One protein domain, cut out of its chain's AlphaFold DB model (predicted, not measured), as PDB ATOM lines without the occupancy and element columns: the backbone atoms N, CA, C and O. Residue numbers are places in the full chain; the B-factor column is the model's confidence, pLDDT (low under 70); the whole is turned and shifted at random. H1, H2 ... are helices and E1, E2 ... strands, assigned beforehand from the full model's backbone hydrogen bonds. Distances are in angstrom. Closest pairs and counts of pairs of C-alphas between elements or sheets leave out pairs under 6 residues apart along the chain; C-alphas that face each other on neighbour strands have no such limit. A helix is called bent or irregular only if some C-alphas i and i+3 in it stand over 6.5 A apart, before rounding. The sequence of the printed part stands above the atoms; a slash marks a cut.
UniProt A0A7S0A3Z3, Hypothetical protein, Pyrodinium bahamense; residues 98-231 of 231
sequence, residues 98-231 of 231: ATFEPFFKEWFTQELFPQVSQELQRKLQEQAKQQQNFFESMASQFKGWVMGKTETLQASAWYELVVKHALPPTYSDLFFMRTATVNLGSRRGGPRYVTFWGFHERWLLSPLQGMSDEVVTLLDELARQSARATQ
ATOM      1  N   ALA A  98      88.891  14.692  47.616       96.38
ATOM      2  CA  ALA A  98      90.207  14.063  47.522       96.38
ATOM      3  C   ALA A  98      90.266  12.858  46.561       96.38
ATOM      4  O   ALA A  98      91.339  12.539  46.059       96.38
ATOM      5  N   THR A  99      89.141  12.190  46.274       96.81
ATOM      6  CA  THR A  99      89.128  11.064  45.321       96.81
ATOM      7  C   THR A  99      89.014  11.520  43.869       96.81
ATOM      8  O   THR A  99      89.162  10.705  42.962       96.81
ATOM      9  N   PHE A 100      88.767  12.812  43.631       97.00
ATOM     10  CA  PHE A 100      88.622  13.349  42.283       97.00
ATOM     11  C   PHE A 100      89.951  13.385  41.526       97.00
ATOM     12  O   PHE A 100      90.009  12.952  40.382       97.00
ATOM     13  N   GLU A 101      91.021  13.877  42.149       96.06
ATOM     14  CA  GLU A 101      92.335  14.003  41.509       96.06
ATOM     15  C   GLU A 101      92.906  12.668  40.987       96.06
ATOM     16  O   GLU A 101      93.277  12.624  39.808       96.06
ATOM     17  N   PRO A 102      92.935  11.566  41.771       96.44
ATOM     18  CA  PRO A 102      93.414  10.283  41.262       96.44
ATOM     19  C   PRO A 102      92.538   9.748  40.124       96.44
ATOM     20  O   PRO A 102      93.073   9.266  39.128       96.44
ATOM     21  N   PHE A 103      91.213   9.903  40.220       96.56
ATOM     22  CA  PHE A 103      90.302   9.547  39.133       96.56
ATOM     23  C   PHE A 103      90.577  10.368  37.867       96.56
ATOM     24  O   PHE A 103      90.685   9.814  36.779       96.56
ATOM     25  N   PHE A 104      90.723  11.688  37.999       96.31
ATOM     26  CA  PHE A 104      90.974  12.581  36.873       96.31
ATOM     27  C   PHE A 104      92.298  12.242  36.183       96.31
ATOM     28  O   PHE A 104      92.372  12.266  34.959       96.31
ATOM     29  N   LYS A 105      93.330  11.865  36.950       96.00
ATOM     30  CA  LYS A 105      94.607  11.378  36.414       96.00
ATOM     31  C   LYS A 105      94.455  10.091  35.614       96.00
ATOM     32  O   LYS A 105      95.030   9.976  34.529       96.00
ATOM     33  N   GLU A 106      93.706   9.136  36.152       96.31
ATOM     34  CA  GLU A 106      93.445   7.861  35.493       96.31
ATOM     35  C   GLU A 106      92.663   8.069  34.193       96.31
ATOM     36  O   GLU A 106      93.128   7.660  33.130       96.31
ATOM     37  N   TRP A 107      91.549   8.801  34.260       95.06
ATOM     38  CA  TRP A 107      90.729   9.165  33.106       95.06
ATOM     39  C   TRP A 107      91.531   9.928  32.042       95.06
ATOM     40  O   TRP A 107      91.482   9.592  30.859       95.06
ATOM     41  N   PHE A 108      92.333  10.916  32.453       94.19
ATOM     42  CA  PHE A 108      93.182  11.678  31.539       94.19
ATOM     43  C   PHE A 108      94.160  10.761  30.803       94.19
ATOM     44  O   PHE A 108      94.339  10.885  29.595       94.19
ATOM     45  N   THR A 109      94.788   9.836  31.525       94.06
ATOM     46  CA  THR A 109      95.809   8.943  30.968       94.06
ATOM     47  C   THR A 109      95.206   7.876  30.057       94.06
ATOM     48  O   THR A 109      95.786   7.572  29.018       94.06
ATOM     49  N   GLN A 110      94.059   7.304  30.436       94.00
ATOM     50  CA  GLN A 110      93.435   6.192  29.714       94.00
ATOM     51  C   GLN A 110      92.558   6.648  28.545       94.00
ATOM     52  O   GLN A 110      92.578   6.014  27.493       94.00
ATOM     53  N   GLU A 111      91.787   7.724  28.706       92.69
ATOM     54  CA  GLU A 111      90.794   8.138  27.708       92.69
ATOM     55  C   GLU A 111      91.237   9.364  26.916       92.69
ATOM     56  O   GLU A 111      91.191   9.350  25.683       92.69
ATOM     57  N   LEU A 112      91.676  10.423  27.604       90.62
ATOM     58  CA  LEU A 112      91.954  11.700  26.951       90.62
ATOM     59  C   LEU A 112      93.283  11.662  26.187       90.62
ATOM     60  O   LEU A 112      93.327  11.995  25.005       90.62
ATOM     61  N   PHE A 113      94.368  11.227  26.827       91.12
ATOM     62  CA  PHE A 113      95.720  11.258  26.267       91.12
ATOM     63  C   PHE A 113      95.875  10.477  24.946       91.12
ATOM     64  O   PHE A 113      96.505  11.002  24.022       91.12
ATOM     65  N   PRO A 114      95.282   9.282  24.765       90.56
ATOM     66  CA  PRO A 114      95.317   8.602  23.472       90.56
ATOM     67  C   PRO A 114      94.636   9.405  22.357       90.56
ATOM     68  O   PRO A 114      95.174   9.494  21.256       90.56
ATOM     69  N   GLN A 115      93.505  10.057  22.639       89.81
ATOM     70  CA  GLN A 115      92.804  10.897  21.658       89.81
ATOM     71  C   GLN A 115      93.633  12.144  21.314       89.81
ATOM     72  O   GLN A 115      93.879  12.433  20.143       89.81
ATOM     73  N   VAL A 116      94.148  12.819  22.350       86.12
ATOM     74  CA  VAL A 116      95.061  13.970  22.253       86.12
ATOM     75  C   VAL A 116      96.260  13.638  21.361       86.12
ATOM     76  O   VAL A 116      96.596  14.389  20.446       86.12
ATOM     77  N   SER A 117      96.931  12.517  21.636       86.69
ATOM     78  CA  SER A 117      98.174  12.137  20.965       86.69
ATOM     79  C   SER A 117      97.951  11.745  19.505       86.69
ATOM     80  O   SER A 117      98.727  12.172  18.648       86.69
ATOM     81  N   GLN A 118      96.881  11.007  19.195       88.06
ATOM     82  CA  GLN A 118      96.522  10.662  17.817       88.06
ATOM     83  C   GLN A 118      96.215  11.908  16.987       88.06
ATOM     84  O   GLN A 118      96.690  12.049  15.858       88.06
ATOM     85  N   GLU A 119      95.454  12.845  17.547       85.44
ATOM     86  CA  GLU A 119      95.101  14.061  16.829       85.44
ATOM     87  C   GLU A 119      96.290  15.008  16.659       85.44
ATOM     88  O   GLU A 119      96.463  15.607  15.593       85.44
ATOM     89  N   LEU A 120      97.162  15.080  17.664       83.00
ATOM     90  CA  LEU A 120      98.426  15.794  17.555       83.00
ATOM     91  C   LEU A 120      99.296  15.198  16.446       83.00
ATOM     92  O   LEU A 120      99.791  15.937  15.601       83.00
ATOM     93  N   GLN A 121      99.440  13.872  16.394       83.88
ATOM     94  CA  GLN A 121     100.175  13.200  15.319       83.88
ATOM     95  C   GLN A 121      99.570  13.507  13.946       83.88
ATOM     96  O   GLN A 121     100.314  13.812  13.013       83.88
ATOM     97  N   ARG A 122      98.237  13.490  13.824       86.75
ATOM     98  CA  ARG A 122      97.537  13.847  12.582       86.75
ATOM     99  C   ARG A 122      97.858  15.279  12.153       86.75
ATOM    100  O   ARG A 122      98.283  15.494  11.020       86.75
ATOM    101  N   LYS A 123      97.730  16.246  13.063       82.88
ATOM    102  CA  LYS A 123      98.044  17.656  12.788       82.88
ATOM    103  C   LYS A 123      99.504  17.875  12.427       82.88
ATOM    104  O   LYS A 123      99.793  18.616  11.493       82.88
ATOM    105  N   LEU A 124     100.422  17.219  13.131       79.81
ATOM    106  CA  LEU A 124     101.849  17.286  12.830       79.81
ATOM    107  C   LEU A 124     102.144  16.734  11.432       79.81
ATOM    108  O   LEU A 124     102.934  17.323  10.702       79.81
ATOM    109  N   GLN A 125     101.482  15.650  11.019       84.50
ATOM    110  CA  GLN A 125     101.607  15.121   9.660       84.50
ATOM    111  C   GLN A 125     101.028  16.076   8.607       84.50
ATOM    112  O   GLN A 125     101.625  16.247   7.544       84.50
ATOM    113  N   GLU A 126      99.886  16.706   8.882       85.81
ATOM    114  CA  GLU A 126      99.292  17.718   7.999       85.81
ATOM    115  C   GLU A 126     100.194  18.950   7.862       85.81
ATOM    116  O   GLU A 126     100.449  19.413   6.748       85.81
ATOM    117  N   GLN A 127     100.745  19.441   8.971       79.56
ATOM    118  CA  GLN A 127     101.665  20.575   8.980       79.56
ATOM    119  C   GLN A 127     103.006  20.238   8.332       79.56
ATOM    120  O   GLN A 127     103.522  21.059   7.581       79.56
ATOM    121  N   ALA A 128     103.546  19.035   8.532       79.19
ATOM    122  CA  ALA A 128     104.773  18.595   7.868       79.19
ATOM    123  C   ALA A 128     104.621  18.579   6.337       79.19
ATOM    124  O   ALA A 128     105.553  18.947   5.623       79.19
ATOM    125  N   LYS A 129     103.433  18.228   5.821       84.88
ATOM    126  CA  LYS A 129     103.128  18.325   4.381       84.88
ATOM    127  C   LYS A 129     103.107  19.772   3.883       84.88
ATOM    128  O   LYS A 129     103.462  20.013   2.736       84.88
ATOM    129  N   GLN A 130     102.685  20.721   4.720       84.50
ATOM    130  CA  GLN A 130     102.612  22.142   4.363       84.50
ATOM    131  C   GLN A 130     103.940  22.891   4.572       84.50
ATOM    132  O   GLN A 130     104.227  23.841   3.851       84.50
ATOM    133  N   GLN A 131     104.748  22.485   5.552       74.81
ATOM    134  CA  GLN A 131     105.962  23.172   5.996       74.81
ATOM    135  C   GLN A 131     107.145  22.196   6.069       74.81
ATOM    136  O   GLN A 131     107.660  21.906   7.150       74.81
ATOM    137  N   GLN A 132     107.588  21.713   4.902       67.00
ATOM    138  CA  GLN A 132     108.648  20.701   4.763       67.00
ATOM    139  C   GLN A 132     109.923  20.995   5.576       67.00
ATOM    140  O   GLN A 132     110.510  20.071   6.119       67.00
ATOM    141  N   ASN A 133     110.326  22.264   5.728       66.50
ATOM    142  CA  ASN A 133     111.652  22.591   6.272       66.50
ATOM    143  C   ASN A 133     111.683  22.883   7.782       66.50
ATOM    144  O   ASN A 133     112.722  22.716   8.413       66.50
ATOM    145  N   PHE A 134     110.582  23.344   8.384       65.31
ATOM    146  CA  PHE A 134     110.598  23.758   9.797       65.31
ATOM    147  C   PHE A 134     110.246  22.600  10.738       65.31
ATOM    148  O   PHE A 134     110.803  22.473  11.831       65.31
ATOM    149  N   PHE A 135     109.355  21.714  10.290       66.44
ATOM    150  CA  PHE A 135     108.822  20.640  11.124       66.44
ATOM    151  C   PHE A 135     109.700  19.397  11.199       66.44
ATOM    152  O   PHE A 135     109.535  18.612  12.129       66.44
ATOM    153  N   GLU A 136     110.654  19.221  10.286       65.81
ATOM    154  CA  GLU A 136     111.534  18.049  10.286       65.81
ATOM    155  C   GLU A 136     112.366  17.961  11.580       65.81
ATOM    156  O   GLU A 136     112.499  16.889  12.178       65.81
ATOM    157  N   SER A 137     112.823  19.114  12.088       64.19
ATOM    158  CA  SER A 137     113.574  19.194  13.347       64.19
ATOM    159  C   SER A 137     112.720  18.802  14.562       64.19
ATOM    160  O   SER A 137     113.131  17.969  15.369       64.19
ATOM    161  N   MET A 138     111.491  19.318  14.652       64.31
ATOM    162  CA  MET A 138     110.584  19.084  15.780       64.31
ATOM    163  C   MET A 138     109.989  17.668  15.752       64.31
ATOM    164  O   MET A 138     109.882  17.004  16.783       64.31
ATOM    165  N   ALA A 139     109.673  17.165  14.556       66.00
ATOM    166  CA  ALA A 139     109.176  15.811  14.354       66.00
ATOM    167  C   ALA A 139     110.219  14.756  14.741       66.00
ATOM    168  O   ALA A 139     109.844  13.719  15.279       66.00
ATOM    169  N   SER A 140     111.516  15.009  14.524       67.19
ATOM    170  CA  SER A 140     112.575  14.076  14.934       67.19
ATOM    171  C   SER A 140     112.668  13.926  16.460       67.19
ATOM    172  O   SER A 140     112.767  12.804  16.963       67.19
ATOM    173  N   GLN A 141     112.524  15.031  17.201       66.94
ATOM    174  CA  GLN A 141     112.481  15.027  18.666       66.94
ATOM    175  C   GLN A 141     111.214  14.341  19.180       66.94
ATOM    176  O   GLN A 141     111.288  13.484  20.059       66.94
ATOM    177  N   PHE A 142     110.059  14.648  18.580       69.38
ATOM    178  CA  PHE A 142     108.786  14.040  18.964       69.38
ATOM    179  C   PHE A 142     108.750  12.540  18.651       69.38
ATOM    180  O   PHE A 142     108.285  11.748  19.463       69.38
ATOM    181  N   LYS A 143     109.298  12.128  17.505       67.62
ATOM    182  CA  LYS A 143     109.398  10.722  17.100       67.62
ATOM    183  C   LYS A 143     110.326   9.940  18.026       67.62
ATOM    184  O   LYS A 143     109.949   8.858  18.455       67.62
ATOM    185  N   GLY A 144     111.495  10.484  18.373       67.31
ATOM    186  CA  GLY A 144     112.402   9.857  19.343       67.31
ATOM    187  C   GLY A 144     111.767   9.705  20.726       67.31
ATOM    188  O   GLY A 144     111.981   8.698  21.397       67.31
ATOM    189  N   TRP A 145     110.927  10.666  21.112       65.00
ATOM    190  CA  TRP A 145     110.174  10.623  22.358       65.00
ATOM    191  C   TRP A 145     109.062   9.559  22.307       65.00
ATOM    192  O   TRP A 145     109.074   8.630  23.108       65.00
ATOM    193  N   VAL A 146     108.167   9.607  21.313       63.84
ATOM    194  CA  VAL A 146     107.012   8.697  21.143       63.84
ATOM    195  C   VAL A 146     107.410   7.227  20.955       63.84
ATOM    196  O   VAL A 146     106.691   6.341  21.403       63.84
ATOM    197  N   MET A 147     108.540   6.936  20.305       65.12
ATOM    198  CA  MET A 147     108.912   5.555  19.957       65.12
ATOM    199  C   MET A 147     109.581   4.783  21.109       65.12
ATOM    200  O   MET A 147     109.684   3.557  21.054       65.12
ATOM    201  N   GLY A 148     110.024   5.470  22.166       68.44
ATOM    202  CA  GLY A 148     110.446   4.812  23.401       68.44
ATOM    203  C   GLY A 148     109.215   4.427  24.214       68.44
ATOM    204  O   GLY A 148     108.346   5.275  24.365       68.44
ATOM    205  N   LYS A 149     109.151   3.192  24.749       64.75
ATOM    206  CA  LYS A 149     108.090   2.591  25.608       64.75
ATOM    207  C   LYS A 149     107.755   3.391  26.888       64.75
ATOM    208  O   LYS A 149     107.752   2.871  27.998       64.75
ATOM    209  N   THR A 150     107.513   4.679  26.742       77.19
ATOM    210  CA  THR A 150     107.429   5.697  27.781       77.19
ATOM    211  C   THR A 150     106.065   6.369  27.762       77.19
ATOM    212  O   THR A 150     105.908   7.408  28.384       77.19
ATOM    213  N   GLU A 151     105.064   5.777  27.102       76.81
ATOM    214  CA  GLU A 151     103.704   6.325  27.006       76.81
ATOM    215  C   GLU A 151     103.142   6.722  28.378       76.81
ATOM    216  O   GLU A 151     102.564   7.794  28.521       76.81
ATOM    217  N   THR A 152     103.404   5.925  29.418       82.25
ATOM    218  CA  THR A 152     102.986   6.226  30.794       82.25
ATOM    219  C   THR A 152     103.706   7.439  31.391       82.25
ATOM    220  O   THR A 152     103.071   8.258  32.054       82.25
ATOM    221  N   LEU A 153     105.010   7.591  31.130       85.88
ATOM    222  CA  LEU A 153     105.809   8.742  31.574       85.88
ATOM    223  C   LEU A 153     105.451  10.018  30.802       85.88
ATOM    224  O   LEU A 153     105.443  11.114  31.363       85.88
ATOM    225  N   GLN A 154     105.128   9.885  29.517       85.31
ATOM    226  CA  GLN A 154     104.668  11.000  28.696       85.31
ATOM    227  C   GLN A 154     103.306  11.478  29.178       85.31
ATOM    228  O   GLN A 154     103.142  12.666  29.451       85.31
ATOM    229  N   ALA A 155     102.355  10.557  29.352       89.62
ATOM    230  CA  ALA A 155     101.032  10.879  29.863       89.62
ATOM    231  C   ALA A 155     101.110  11.567  31.231       89.62
ATOM    232  O   ALA A 155     100.414  12.559  31.446       89.62
ATOM    233  N   SER A 156     102.004  11.123  32.127       90.62
ATOM    234  CA  SER A 156     102.190  11.787  33.421       90.62
ATOM    235  C   SER A 156     102.757  13.204  33.292       90.62
ATOM    236  O   SER A 156     102.280  14.103  33.978       90.62
ATOM    237  N   ALA A 157     103.721  13.429  32.395       89.81
ATOM    238  CA  ALA A 157     104.277  14.765  32.161       89.81
ATOM    239  C   ALA A 157     103.229  15.726  31.570       89.81
ATOM    240  O   ALA A 157     103.104  16.871  32.006       89.81
ATOM    241  N   TRP A 158     102.428  15.246  30.614       89.00
ATOM    242  CA  TRP A 158     101.309  16.009  30.057       89.00
ATOM    243  C   TRP A 158     100.239  16.298  31.106       89.00
ATOM    244  O   TRP A 158      99.735  17.418  31.168       89.00
ATOM    245  N   TYR A 159      99.931  15.321  31.956       92.69
ATOM    246  CA  TYR A 159      98.985  15.488  33.049       92.69
ATOM    247  C   TYR A 159      99.416  16.602  34.006       92.69
ATOM    248  O   TYR A 159      98.613  17.488  34.283       92.69
ATOM    249  N   GLU A 160     100.672  16.616  34.466       92.12
ATOM    250  CA  GLU A 160     101.168  17.670  35.367       92.12
ATOM    251  C   GLU A 160     101.020  19.067  34.761       92.12
ATOM    252  O   GLU A 160     100.675  20.038  35.441       92.12
ATOM    253  N   LEU A 161     101.270  19.170  33.461       87.75
ATOM    254  CA  LEU A 161     101.201  20.424  32.738       87.75
ATOM    255  C   LEU A 161      99.746  20.885  32.533       87.75
ATOM    256  O   LEU A 161      99.452  22.070  32.722       87.75
ATOM    257  N   VAL A 162      98.829  19.960  32.232       88.75
ATOM    258  CA  VAL A 162      97.386  20.237  32.145       88.75
ATOM    259  C   VAL A 162      96.826  20.611  33.512       88.75
ATOM    260  O   VAL A 162      96.131  21.616  33.625       88.75
ATOM    261  N   VAL A 163      97.173  19.875  34.565       91.88
ATOM    262  CA  VAL A 163      96.714  20.124  35.937       91.88
ATOM    263  C   VAL A 163      97.080  21.522  36.420       91.88
ATOM    264  O   VAL A 163      96.227  22.197  36.994       91.88
ATOM    265  N   LYS A 164      98.295  22.000  36.127       90.00
ATOM    266  CA  LYS A 164      98.717  23.369  36.476       90.00
ATOM    267  C   LYS A 164      97.820  24.459  35.882       90.00
ATOM    268  O   LYS A 164      97.749  25.545  36.446       90.00
ATOM    269  N   HIS A 165      97.171  24.183  34.753       85.00
ATOM    270  CA  HIS A 165      96.293  25.133  34.067       85.00
ATOM    271  C   HIS A 165      94.807  24.886  34.346       85.00
ATOM    272  O   HIS A 165      94.019  25.828  34.326       85.00
ATOM    273  N   ALA A 166      94.432  23.630  34.577       86.56
ATOM    274  CA  ALA A 166      93.049  23.187  34.661       86.56
ATOM    275  C   ALA A 166      92.506  23.130  36.101       86.56
ATOM    276  O   ALA A 166      91.289  23.192  36.287       86.56
ATOM    277  N   LEU A 167      93.376  23.012  37.113       87.31
ATOM    278  CA  LEU A 167      92.999  23.033  38.531       87.31
ATOM    279  C   LEU A 167      93.139  24.452  39.122       87.31
ATOM    280  O   LEU A 167      94.022  25.205  38.703       87.31
ATOM    281  N   PRO A 168      92.310  24.832  40.115       92.94
ATOM    282  CA  PRO A 168      91.388  23.988  40.884       92.94
ATOM    283  C   PRO A 168      90.067  23.658  40.159       92.94
ATOM    284  O   PRO A 168      89.526  24.502  39.443       92.94
ATOM    285  N   PRO A 169      89.509  22.451  40.376       95.38
ATOM    286  CA  PRO A 169      88.189  22.098  39.874       95.38
ATOM    287  C   PRO A 169      87.117  22.835  40.684       95.38
ATOM    288  O   PRO A 169      87.247  23.027  41.895       95.38
ATOM    289  N   THR A 170      86.031  23.233  40.027       97.00
ATOM    290  CA  THR A 170      84.876  23.817  40.715       97.00
ATOM    291  C   THR A 170      83.911  22.700  41.093       97.00
ATOM    292  O   THR A 170      83.393  21.994  40.229       97.00
ATOM    293  N   TYR A 171      83.681  22.515  42.391       97.31
ATOM    294  CA  TYR A 171      82.746  21.511  42.891       97.31
ATOM    295  C   TYR A 171      81.351  22.104  43.064       97.31
ATOM    296  O   TYR A 171      81.202  23.225  43.552       97.31
ATOM    297  N   SER A 172      80.328  21.335  42.706       96.94
ATOM    298  CA  SER A 172      78.934  21.671  42.981       96.94
ATOM    299  C   SER A 172      78.206  20.445  43.517       96.94
ATOM    300  O   SER A 172      78.227  19.378  42.910       96.94
ATOM    301  N   ASP A 173      77.519  20.609  44.641       95.75
ATOM    302  CA  ASP A 173      76.794  19.523  45.293       95.75
ATOM    303  C   ASP A 173      75.312  19.601  44.931       95.75
ATOM    304  O   ASP A 173      74.590  20.515  45.330       95.75
ATOM    305  N   LEU A 174      74.852  18.617  44.165       92.50
ATOM    306  CA  LEU A 174      73.439  18.319  43.976       92.50
ATOM    307  C   LEU A 174      73.030  17.271  45.022       92.50
ATOM    308  O   LEU A 174      73.856  16.506  45.512       92.50
ATOM    309  N   PHE A 175      71.746  17.217  45.380       88.50
ATOM    310  CA  PHE A 175      71.253  16.486  46.561       88.50
ATOM    311  C   PHE A 175      71.814  15.058  46.753       88.50
ATOM    312  O   PHE A 175      72.077  14.655  47.883       88.50
ATOM    313  N   PHE A 176      72.003  14.308  45.664       90.94
ATOM    314  CA  PHE A 176      72.523  12.932  45.649       90.94
ATOM    315  C   PHE A 176      73.742  12.743  44.725       90.94
ATOM    316  O   PHE A 176      74.169  11.612  44.498       90.94
ATOM    317  N   MET A 177      74.278  13.824  44.157       95.62
ATOM    318  CA  MET A 177      75.373  13.785  43.185       95.62
ATOM    319  C   MET A 177      76.309  14.963  43.421       95.62
ATOM    320  O   MET A 177      75.860  16.099  43.520       95.62
ATOM    321  N   ARG A 178      77.614  14.721  43.416       96.94
ATOM    322  CA  ARG A 178      78.604  15.801  43.382       96.94
ATOM    323  C   ARG A 178      79.084  15.981  41.956       96.94
ATOM    324  O   ARG A 178      79.405  14.996  41.308       96.94
ATOM    325  N   THR A 179      79.159  17.198  41.450       97.69
ATOM    326  CA  THR A 179      79.797  17.474  40.164       97.69
ATOM    327  C   THR A 179      81.129  18.177  40.375       97.69
ATOM    328  O   THR A 179      81.297  18.946  41.321       97.69
ATOM    329  N   ALA A 180      82.093  17.879  39.511       97.81
ATOM    330  CA  ALA A 180      83.375  18.567  39.446       97.81
ATOM    331  C   ALA A 180      83.552  19.096  38.026       97.81
ATOM    332  O   ALA A 180      83.560  18.318  37.072       97.81
ATOM    333  N   THR A 181      83.651  20.412  37.874       96.69
ATOM    334  CA  THR A 181      83.895  21.053  36.584       96.69
ATOM    335  C   THR A 181      85.343  21.500  36.485       96.69
ATOM    336  O   THR A 181      85.868  22.196  37.355       96.69
ATOM    337  N   VAL A 182      86.003  21.081  35.410       95.25
ATOM    338  CA  VAL A 182      87.406  21.387  35.122       95.25
ATOM    339  C   VAL A 182      87.459  22.218  33.851       95.25
ATOM    340  O   VAL A 182      86.860  21.841  32.845       95.25
ATOM    341  N   ASN A 183      88.163  23.347  33.878       92.56
ATOM    342  CA  ASN A 183      88.361  24.147  32.676       92.56
ATOM    343  C   ASN A 183      89.532  23.577  31.865       92.56
ATOM    344  O   ASN A 183      90.690  23.782  32.216       92.56
ATOM    345  N   LEU A 184      89.221  22.878  30.776       90.19
ATOM    346  CA  LEU A 184      90.187  22.427  29.771       90.19
ATOM    347  C   LEU A 184      90.296  23.418  28.596       90.19
ATOM    348  O   LEU A 184      90.871  23.113  27.554       90.19
ATOM    349  N   GLY A 185      89.708  24.605  28.716       86.19
ATOM    350  CA  GLY A 185      89.819  25.656  27.714       86.19
ATOM    351  C   GLY A 185      91.162  26.376  27.780       86.19
ATOM    352  O   GLY A 185      91.768  26.522  28.841       86.19
ATOM    353  N   SER A 186      91.615  26.892  26.638       82.19
ATOM    354  CA  SER A 186      92.759  27.801  26.594       82.19
ATOM    355  C   SER A 186      92.312  29.254  26.776       82.19
ATOM    356  O   SER A 186      91.176  29.628  26.480       82.19
ATOM    357  N   ARG A 187      93.232  30.129  27.203       78.31
ATOM    358  CA  ARG A 187      92.946  31.564  27.402       78.31
ATOM    359  C   ARG A 187      92.456  32.267  26.124       78.31
ATOM    360  O   ARG A 187      91.756  33.268  26.218       78.31
ATOM    361  N   ARG A 188      92.826  31.752  24.944       79.75
ATOM    362  CA  ARG A 188      92.395  32.264  23.628       79.75
ATOM    363  C   ARG A 188      91.171  31.551  23.061       79.75
ATOM    364  O   ARG A 188      90.366  32.204  22.410       79.75
ATOM    365  N   GLY A 189      91.050  30.241  23.277       79.88
ATOM    366  CA  GLY A 189      89.929  29.432  22.782       79.88
ATOM    367  C   GLY A 189      88.633  29.610  23.577       79.88
ATOM    368  O   GLY A 189      87.601  29.082  23.175       79.88
ATOM    369  N   GLY A 190      88.693  30.358  24.682       86.38
ATOM    370  CA  GLY A 190      87.602  30.500  25.637       86.38
ATOM    371  C   GLY A 190      87.601  29.371  26.674       86.38
ATOM    372  O   GLY A 190      88.223  28.326  26.461       86.38
ATOM    373  N   PRO A 191      86.933  29.577  27.822       88.44
ATOM    374  CA  PRO A 191      86.795  28.533  28.825       88.44
ATOM    375  C   PRO A 191      85.973  27.369  28.263       88.44
ATOM    376  O   PRO A 191      84.936  27.576  27.631       88.44
ATOM    377  N   ARG A 192      86.430  26.141  28.509       88.00
ATOM    378  CA  ARG A 192      85.731  24.909  28.130       88.00
ATOM    379  C   ARG A 192      85.666  24.006  29.338       88.00
ATOM    380  O   ARG A 192      86.685  23.501  29.800       88.00
ATOM    381  N   TYR A 193      84.469  23.855  29.879       92.81
ATOM    382  CA  TYR A 193      84.259  23.134  31.122       92.81
ATOM    383  C   TYR A 193      83.913  21.681  30.834       92.81
ATOM    384  O   TYR A 193      82.877  21.399  30.235       92.81
ATOM    385  N   VAL A 194      84.749  20.762  31.304       93.81
ATOM    386  CA  VAL A 194      84.418  19.338  31.365       93.81
ATOM    387  C   VAL A 194      83.809  19.034  32.718       93.81
ATOM    388  O   VAL A 194      84.385  19.383  33.749       93.81
ATOM    389  N   THR A 195      82.627  18.420  32.710       96.19
ATOM    390  CA  THR A 195      81.888  18.107  33.936       96.19
ATOM    391  C   THR A 195      81.985  16.621  34.245       96.19
ATOM    392  O   THR A 195      81.563  15.777  33.454       96.19
ATOM    393  N   PHE A 196      82.472  16.306  35.438       97.19
ATOM    394  CA  PHE A 196      82.491  14.961  35.995       97.19
ATOM    395  C   PHE A 196      81.383  14.815  37.027       97.19
ATOM    396  O   PHE A 196      81.110  15.738  37.797       97.19
ATOM    397  N   TRP A 197      80.722  13.666  37.020       97.62
ATOM    398  CA  TRP A 197      79.628  13.324  37.913       97.62
ATOM    399  C   TRP A 197      80.105  12.300  38.931       97.62
ATOM    400  O   TRP A 197      80.655  11.259  38.589       97.62
ATOM    401  N   GLY A 198      79.898  12.617  40.195       97.06
ATOM    402  CA  GLY A 198      80.287  11.836  41.345       97.06
ATOM    403  C   GLY A 198      79.075  11.174  41.987       97.06
ATOM    404  O   GLY A 198      78.224  11.864  42.556       97.06
ATOM    405  N   PHE A 199      79.029   9.844  41.945       95.00
ATOM    406  CA  PHE A 199      77.993   9.021  42.567       95.00
ATOM    407  C   PHE A 199      78.629   7.858  43.314       95.00
ATOM    408  O   PHE A 199      79.487   7.178  42.760       95.00
ATOM    409  N   HIS A 200      78.155   7.586  44.533       93.56
ATOM    410  CA  HIS A 200      78.539   6.391  45.296       93.56
ATOM    411  C   HIS A 200      80.063   6.178  45.320       93.56
ATOM    412  O   HIS A 200      80.582   5.181  44.830       93.56
ATOM    413  N   GLU A 201      80.795   7.177  45.817       93.81
ATOM    414  CA  GLU A 201      82.270   7.166  45.908       93.81
ATOM    415  C   GLU A 201      83.038   7.059  44.577       93.81
ATOM    416  O   GLU A 201      84.270   7.064  44.577       93.81
ATOM    417  N   ARG A 202      82.344   7.030  43.438       95.94
ATOM    418  CA  ARG A 202      82.938   6.953  42.104       95.94
ATOM    419  C   ARG A 202      82.690   8.230  41.331       95.94
ATOM    420  O   ARG A 202      81.689   8.914  41.528       95.94
ATOM    421  N   TRP A 203      83.604   8.517  40.421       97.62
ATOM    422  CA  TRP A 203      83.487   9.600  39.463       97.62
ATOM    423  C   TRP A 203      83.310   9.015  38.067       97.62
ATOM    424  O   TRP A 203      83.804   7.930  37.764       97.62
ATOM    425  N   LEU A 204      82.552   9.719  37.242       96.56
ATOM    426  CA  LEU A 204      82.213   9.347  35.879       96.56
ATOM    427  C   LEU A 204      82.256  10.610  35.026       96.56
ATOM    428  O   LEU A 204      81.916  11.698  35.494       96.56
ATOM    429  N   LEU A 205      82.648  10.484  33.766       95.56
ATOM    430  CA  LEU A 205      82.475  11.568  32.808       95.56
ATOM    431  C   LEU A 205      80.976  11.798  32.554       95.56
ATOM    432  O   LEU A 205      80.203  10.839  32.480       95.56
ATOM    433  N   SER A 206      80.552  13.058  32.409       94.25
ATOM    434  CA  SER A 206      79.171  13.342  32.018       94.25
ATOM    435  C   SER A 206      78.855  12.700  30.655       94.25
ATOM    436  O   SER A 206      79.528  13.009  29.671       94.25
ATOM    437  N   PRO A 207      77.801  11.868  30.548       89.56
ATOM    438  CA  PRO A 207      77.442  11.202  29.291       89.56
ATOM    439  C   PRO A 207      76.941  12.179  28.219       89.56
ATOM    440  O   PRO A 207      76.777  11.807  27.062       89.56
ATOM    441  N   LEU A 208      76.659  13.424  28.607       89.50
ATOM    442  CA  LEU A 208      76.174  14.469  27.713       89.50
ATOM    443  C   LEU A 208      77.309  15.158  26.945       89.50
ATOM    444  O   LEU A 208      77.035  15.942  26.039       89.50
ATOM    445  N   GLN A 209      78.566  14.901  27.312       85.88
ATOM    446  CA  GLN A 209      79.709  15.626  26.779       85.88
ATOM    447  C   GLN A 209      80.404  14.815  25.678       85.88
ATOM    448  O   GLN A 209      81.000  13.771  25.935       85.88
ATOM    449  N   GLY A 210      80.316  15.295  24.434       80.69
ATOM    450  CA  GLY A 210      81.098  14.771  23.310       80.69
ATOM    451  C   GLY A 210      82.511  15.353  23.328       80.69
ATOM    452  O   GLY A 210      82.671  16.561  23.457       80.69
ATOM    453  N   MET A 211      83.537  14.505  23.222       66.88
ATOM    454  CA  MET A 211      84.935  14.891  23.474       66.88
ATOM    455  C   MET A 211      85.736  15.307  22.220       66.88
ATOM    456  O   MET A 211      86.881  15.722  22.352       66.88
ATOM    457  N   SER A 212      85.180  15.198  21.007       62.09
ATOM    458  CA  SER A 212      86.000  15.034  19.792       62.09
ATOM    459  C   SER A 212      86.742  16.274  19.287       62.09
ATOM    460  O   SER A 212      87.848  16.129  18.790       62.09
ATOM    461  N   ASP A 213      86.192  17.482  19.410       65.94
ATOM    462  CA  ASP A 213      86.769  18.647  18.704       65.94
ATOM    463  C   ASP A 213      87.568  19.572  19.636       65.94
ATOM    464  O   ASP A 213      88.231  20.526  19.215       65.94
ATOM    465  N   GLU A 214      87.485  19.331  20.945       62.91
ATOM    466  CA  GLU A 214      87.836  20.352  21.927       62.91
ATOM    467  C   GLU A 214      89.285  20.284  22.406       62.91
ATOM    468  O   GLU A 214      89.931  21.314  22.640       62.91
ATOM    469  N   VAL A 215      89.799  19.064  22.460       66.50
ATOM    470  CA  VAL A 215      91.114  18.657  22.962       66.50
ATOM    471  C   VAL A 215      92.265  19.337  22.219       66.50
ATOM    472  O   VAL A 215      93.293  19.715  22.783       66.50
ATOM    473  N   VAL A 216      92.040  19.573  20.935       67.06
ATOM    474  CA  VAL A 216      92.988  20.139  19.985       67.06
ATOM    475  C   VAL A 216      93.451  21.548  20.357       67.06
ATOM    476  O   VAL A 216      94.605  21.919  20.136       67.06
ATOM    477  N   THR A 217      92.552  22.352  20.921       73.94
ATOM    478  CA  THR A 217      92.835  23.767  21.210       73.94
ATOM    479  C   THR A 217      93.770  23.967  22.399       73.94
ATOM    480  O   THR A 217      94.469  24.980  22.458       73.94
ATOM    481  N   LEU A 218      93.804  23.008  23.328       72.38
ATOM    482  CA  LEU A 218      94.693  23.042  24.486       72.38
ATOM    483  C   LEU A 218      96.133  22.749  24.034       72.38
ATOM    484  O   LEU A 218      97.054  23.487  24.381       72.38
ATOM    485  N   LEU A 219      96.317  21.748  23.169       69.88
ATOM    486  CA  LEU A 219      97.620  21.386  22.607       69.88
ATOM    487  C   LEU A 219      98.283  22.511  21.812       69.88
ATOM    488  O   LEU A 219      99.469  22.770  22.005       69.88
ATOM    489  N   ASP A 220      97.528  23.191  20.946       73.69
ATOM    490  CA  ASP A 220      98.068  24.292  20.138       73.69
ATOM    491  C   ASP A 220      98.597  25.433  21.024       73.69
ATOM    492  O   ASP A 220      99.584  26.089  20.682       73.69
ATOM    493  N   GLU A 221      97.962  25.685  22.172       79.56
ATOM    494  CA  GLU A 221      98.430  26.710  23.106       79.56
ATOM    495  C   GLU A 221      99.680  26.250  23.861       79.56
ATOM    496  O   GLU A 221     100.628  27.024  24.000       79.56
ATOM    497  N   LEU A 222      99.733  24.985  24.281       72.38
ATOM    498  CA  LEU A 222     100.903  24.432  24.963       72.38
ATOM    499  C   LEU A 222     102.132  24.363  24.060       72.38
ATOM    500  O   LEU A 222     103.216  24.763  24.481       72.38
ATOM    501  N   ALA A 223     101.961  23.941  22.806       70.25
ATOM    502  CA  ALA A 223     103.029  23.943  21.810       70.25
ATOM    503  C   ALA A 223     103.573  25.361  21.558       70.25
ATOM    504  O   ALA A 223     104.768  25.559  21.352       70.25
ATOM    505  N   ARG A 224     102.711  26.383  21.618       76.56
ATOM    506  CA  ARG A 224     103.149  27.783  21.525       76.56
ATOM    507  C   ARG A 224     103.860  28.262  22.782       76.56
ATOM    508  O   ARG A 224     104.800  29.044  22.671       76.56
ATOM    509  N   GLN A 225     103.409  27.851  23.964       76.81
ATOM    510  CA  GLN A 225     104.068  28.214  25.218       76.81
ATOM    511  C   GLN A 225     105.461  27.594  25.316       76.81
ATOM    512  O   GLN A 225     106.403  28.300  25.672       76.81
ATOM    513  N   SER A 226     105.616  26.322  24.937       66.69
ATOM    514  CA  SER A 226     106.930  25.677  24.900       66.69
ATOM    515  C   SER A 226     107.863  26.353  23.893       66.69
ATOM    516  O   SER A 226     109.012  26.615  24.231       66.69
ATOM    517  N   ALA A 227     107.358  26.740  22.715       69.38
ATOM    518  CA  ALA A 227     108.130  27.482  21.715       69.38
ATOM    519  C   ALA A 227     108.557  28.891  22.171       69.38
ATOM    520  O   ALA A 227     109.557  29.413  21.688       69.38
ATOM    521  N   ARG A 228     107.807  29.524  23.084       76.88
ATOM    522  CA  ARG A 228     108.185  30.815  23.686       76.88
ATOM    523  C   ARG A 228     109.213  30.674  24.799       76.88
ATOM    524  O   ARG A 228     109.980  31.598  25.005       76.88
ATOM    525  N   ALA A 229     109.206  29.561  25.530       73.31
ATOM    526  CA  ALA A 229     110.136  29.334  26.634       73.31
ATOM    527  C   ALA A 229     111.573  29.037  26.164       73.31
ATOM    528  O   ALA A 229     112.499  29.090  26.965       73.31
ATOM    529  N   THR A 230     111.753  28.698  24.886       68.56
ATOM    530  CA  THR A 230     113.052  28.402  24.267       68.56
ATOM    531  C   THR A 230     113.671  29.576  23.501       68.56
ATOM    532  O   THR A 230     114.770  29.414  22.974       68.56
ATOM    533  N   GLN A 231     112.995  30.731  23.433       65.88
ATOM    534  CA  GLN A 231     113.539  31.994  22.907       65.88
ATOM    535  C   GLN A 231     114.108  32.848  24.037       65.88
ATOM    536  O   GLN A 231     115.169  33.464  23.802       65.88
TER     537      GLN A 231
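This is residues 98 to 231 of the 231 residues of the protein "Hypothetical protein" of Pyrodinium bahamense (UniProt A0A7S0A3Z3). A long bent helix, H1, runs along much of the model; its first arm, H1a, packs over a four-stranded sheet at one end, and its second arm, H1b, runs away from the sheet to the other end, where H2 folds back beside it as a helical hairpin. H3 then crosses H1a and leads back to the sheet, while H4 meets H1b with its residues 216 to 219, making a corner there, and runs away from it, so that residues 223 to 231, of which 223 to 229 belong to H4, stick out. The printed part has 134 residues, with four named helices and four named strands in the order H1 H2 H3 E1 E2 E3 E4 H4. The class is mixed, helices and strands, and the sheet, order E1 E2 E3 E4, is antiparallel throughout. The whole is elongated, 57 by 33 by 27 A, yet only just compact, close to loose, with a radius of gyration of the C-alphas of 16.6 A.

H1, residues 98 to 130, was assigned as one helix by its hydrogen bonds but is bent: C-alphas 110 and 113 are 6.5 A apart, and the arms H1a, 98 to 110, and H1b, 113 to 130, stand at a steep tilt of 43 degrees. H1b touches H2, residues 135 to 147, closest at the C-alphas of Ala 128 and Phe 135, 5.6 A, at a shallow tilt of 28 degrees, opposite ways. H3, residues 151 to 166, touches H1a, closest at the C-alphas of Thr 109 and Ala 155, 5.7 A, at a steep tilt of 51 degrees; H2 and H3 meet only through their link. The strands E1, 170 to 174, E2, 177 to 183, E3, 193 to 199, and E4, 202 to 205, form a meander, each the antiparallel neighbour of the one before. N 172 and O 179, 2.9 A, join E1 to E2 within hydrogen-bond range, as N 180 and O 196, 2.9 A, join E2 to E3, and N 204 and O 197, 2.8 A, E3 to E4. H1a is on the sheet over E3 and E4, at a height of 9.1 A; H3 only grazes it with residues 162 to 166. H4, residues 216 to 229, touches H1b, closest at the C-alphas of Val 116 and Val 216, 6.9 A, at 69 degrees, only just a steep tilt. Every O i to N i+4 pair is within range in H1b, against 7 of 9 in H1a, 8 of 9 in H2, 11 of 12 in H3 and 9 of 10 in H4.

H1a begins at C-alpha 98, (90.207, 14.063, 47.522), and spans 19.7 A; H1b spans 25.4 A, H2 17.5 A and H3 21.4 A. E2 spans 19.7 A and E3 19.2 A. H4 spans 20.6 A and ends at C-alpha 229, (110.136, 29.334, 26.634).

The farthest C-alphas, of Asn 133 and Phe 175, are 57.4 A apart. The printed part has no cut and no long link. Mean pLDDT of the printed part is 83.8; 29 residues are under 70, among them 132 to 149 and 211 to 216.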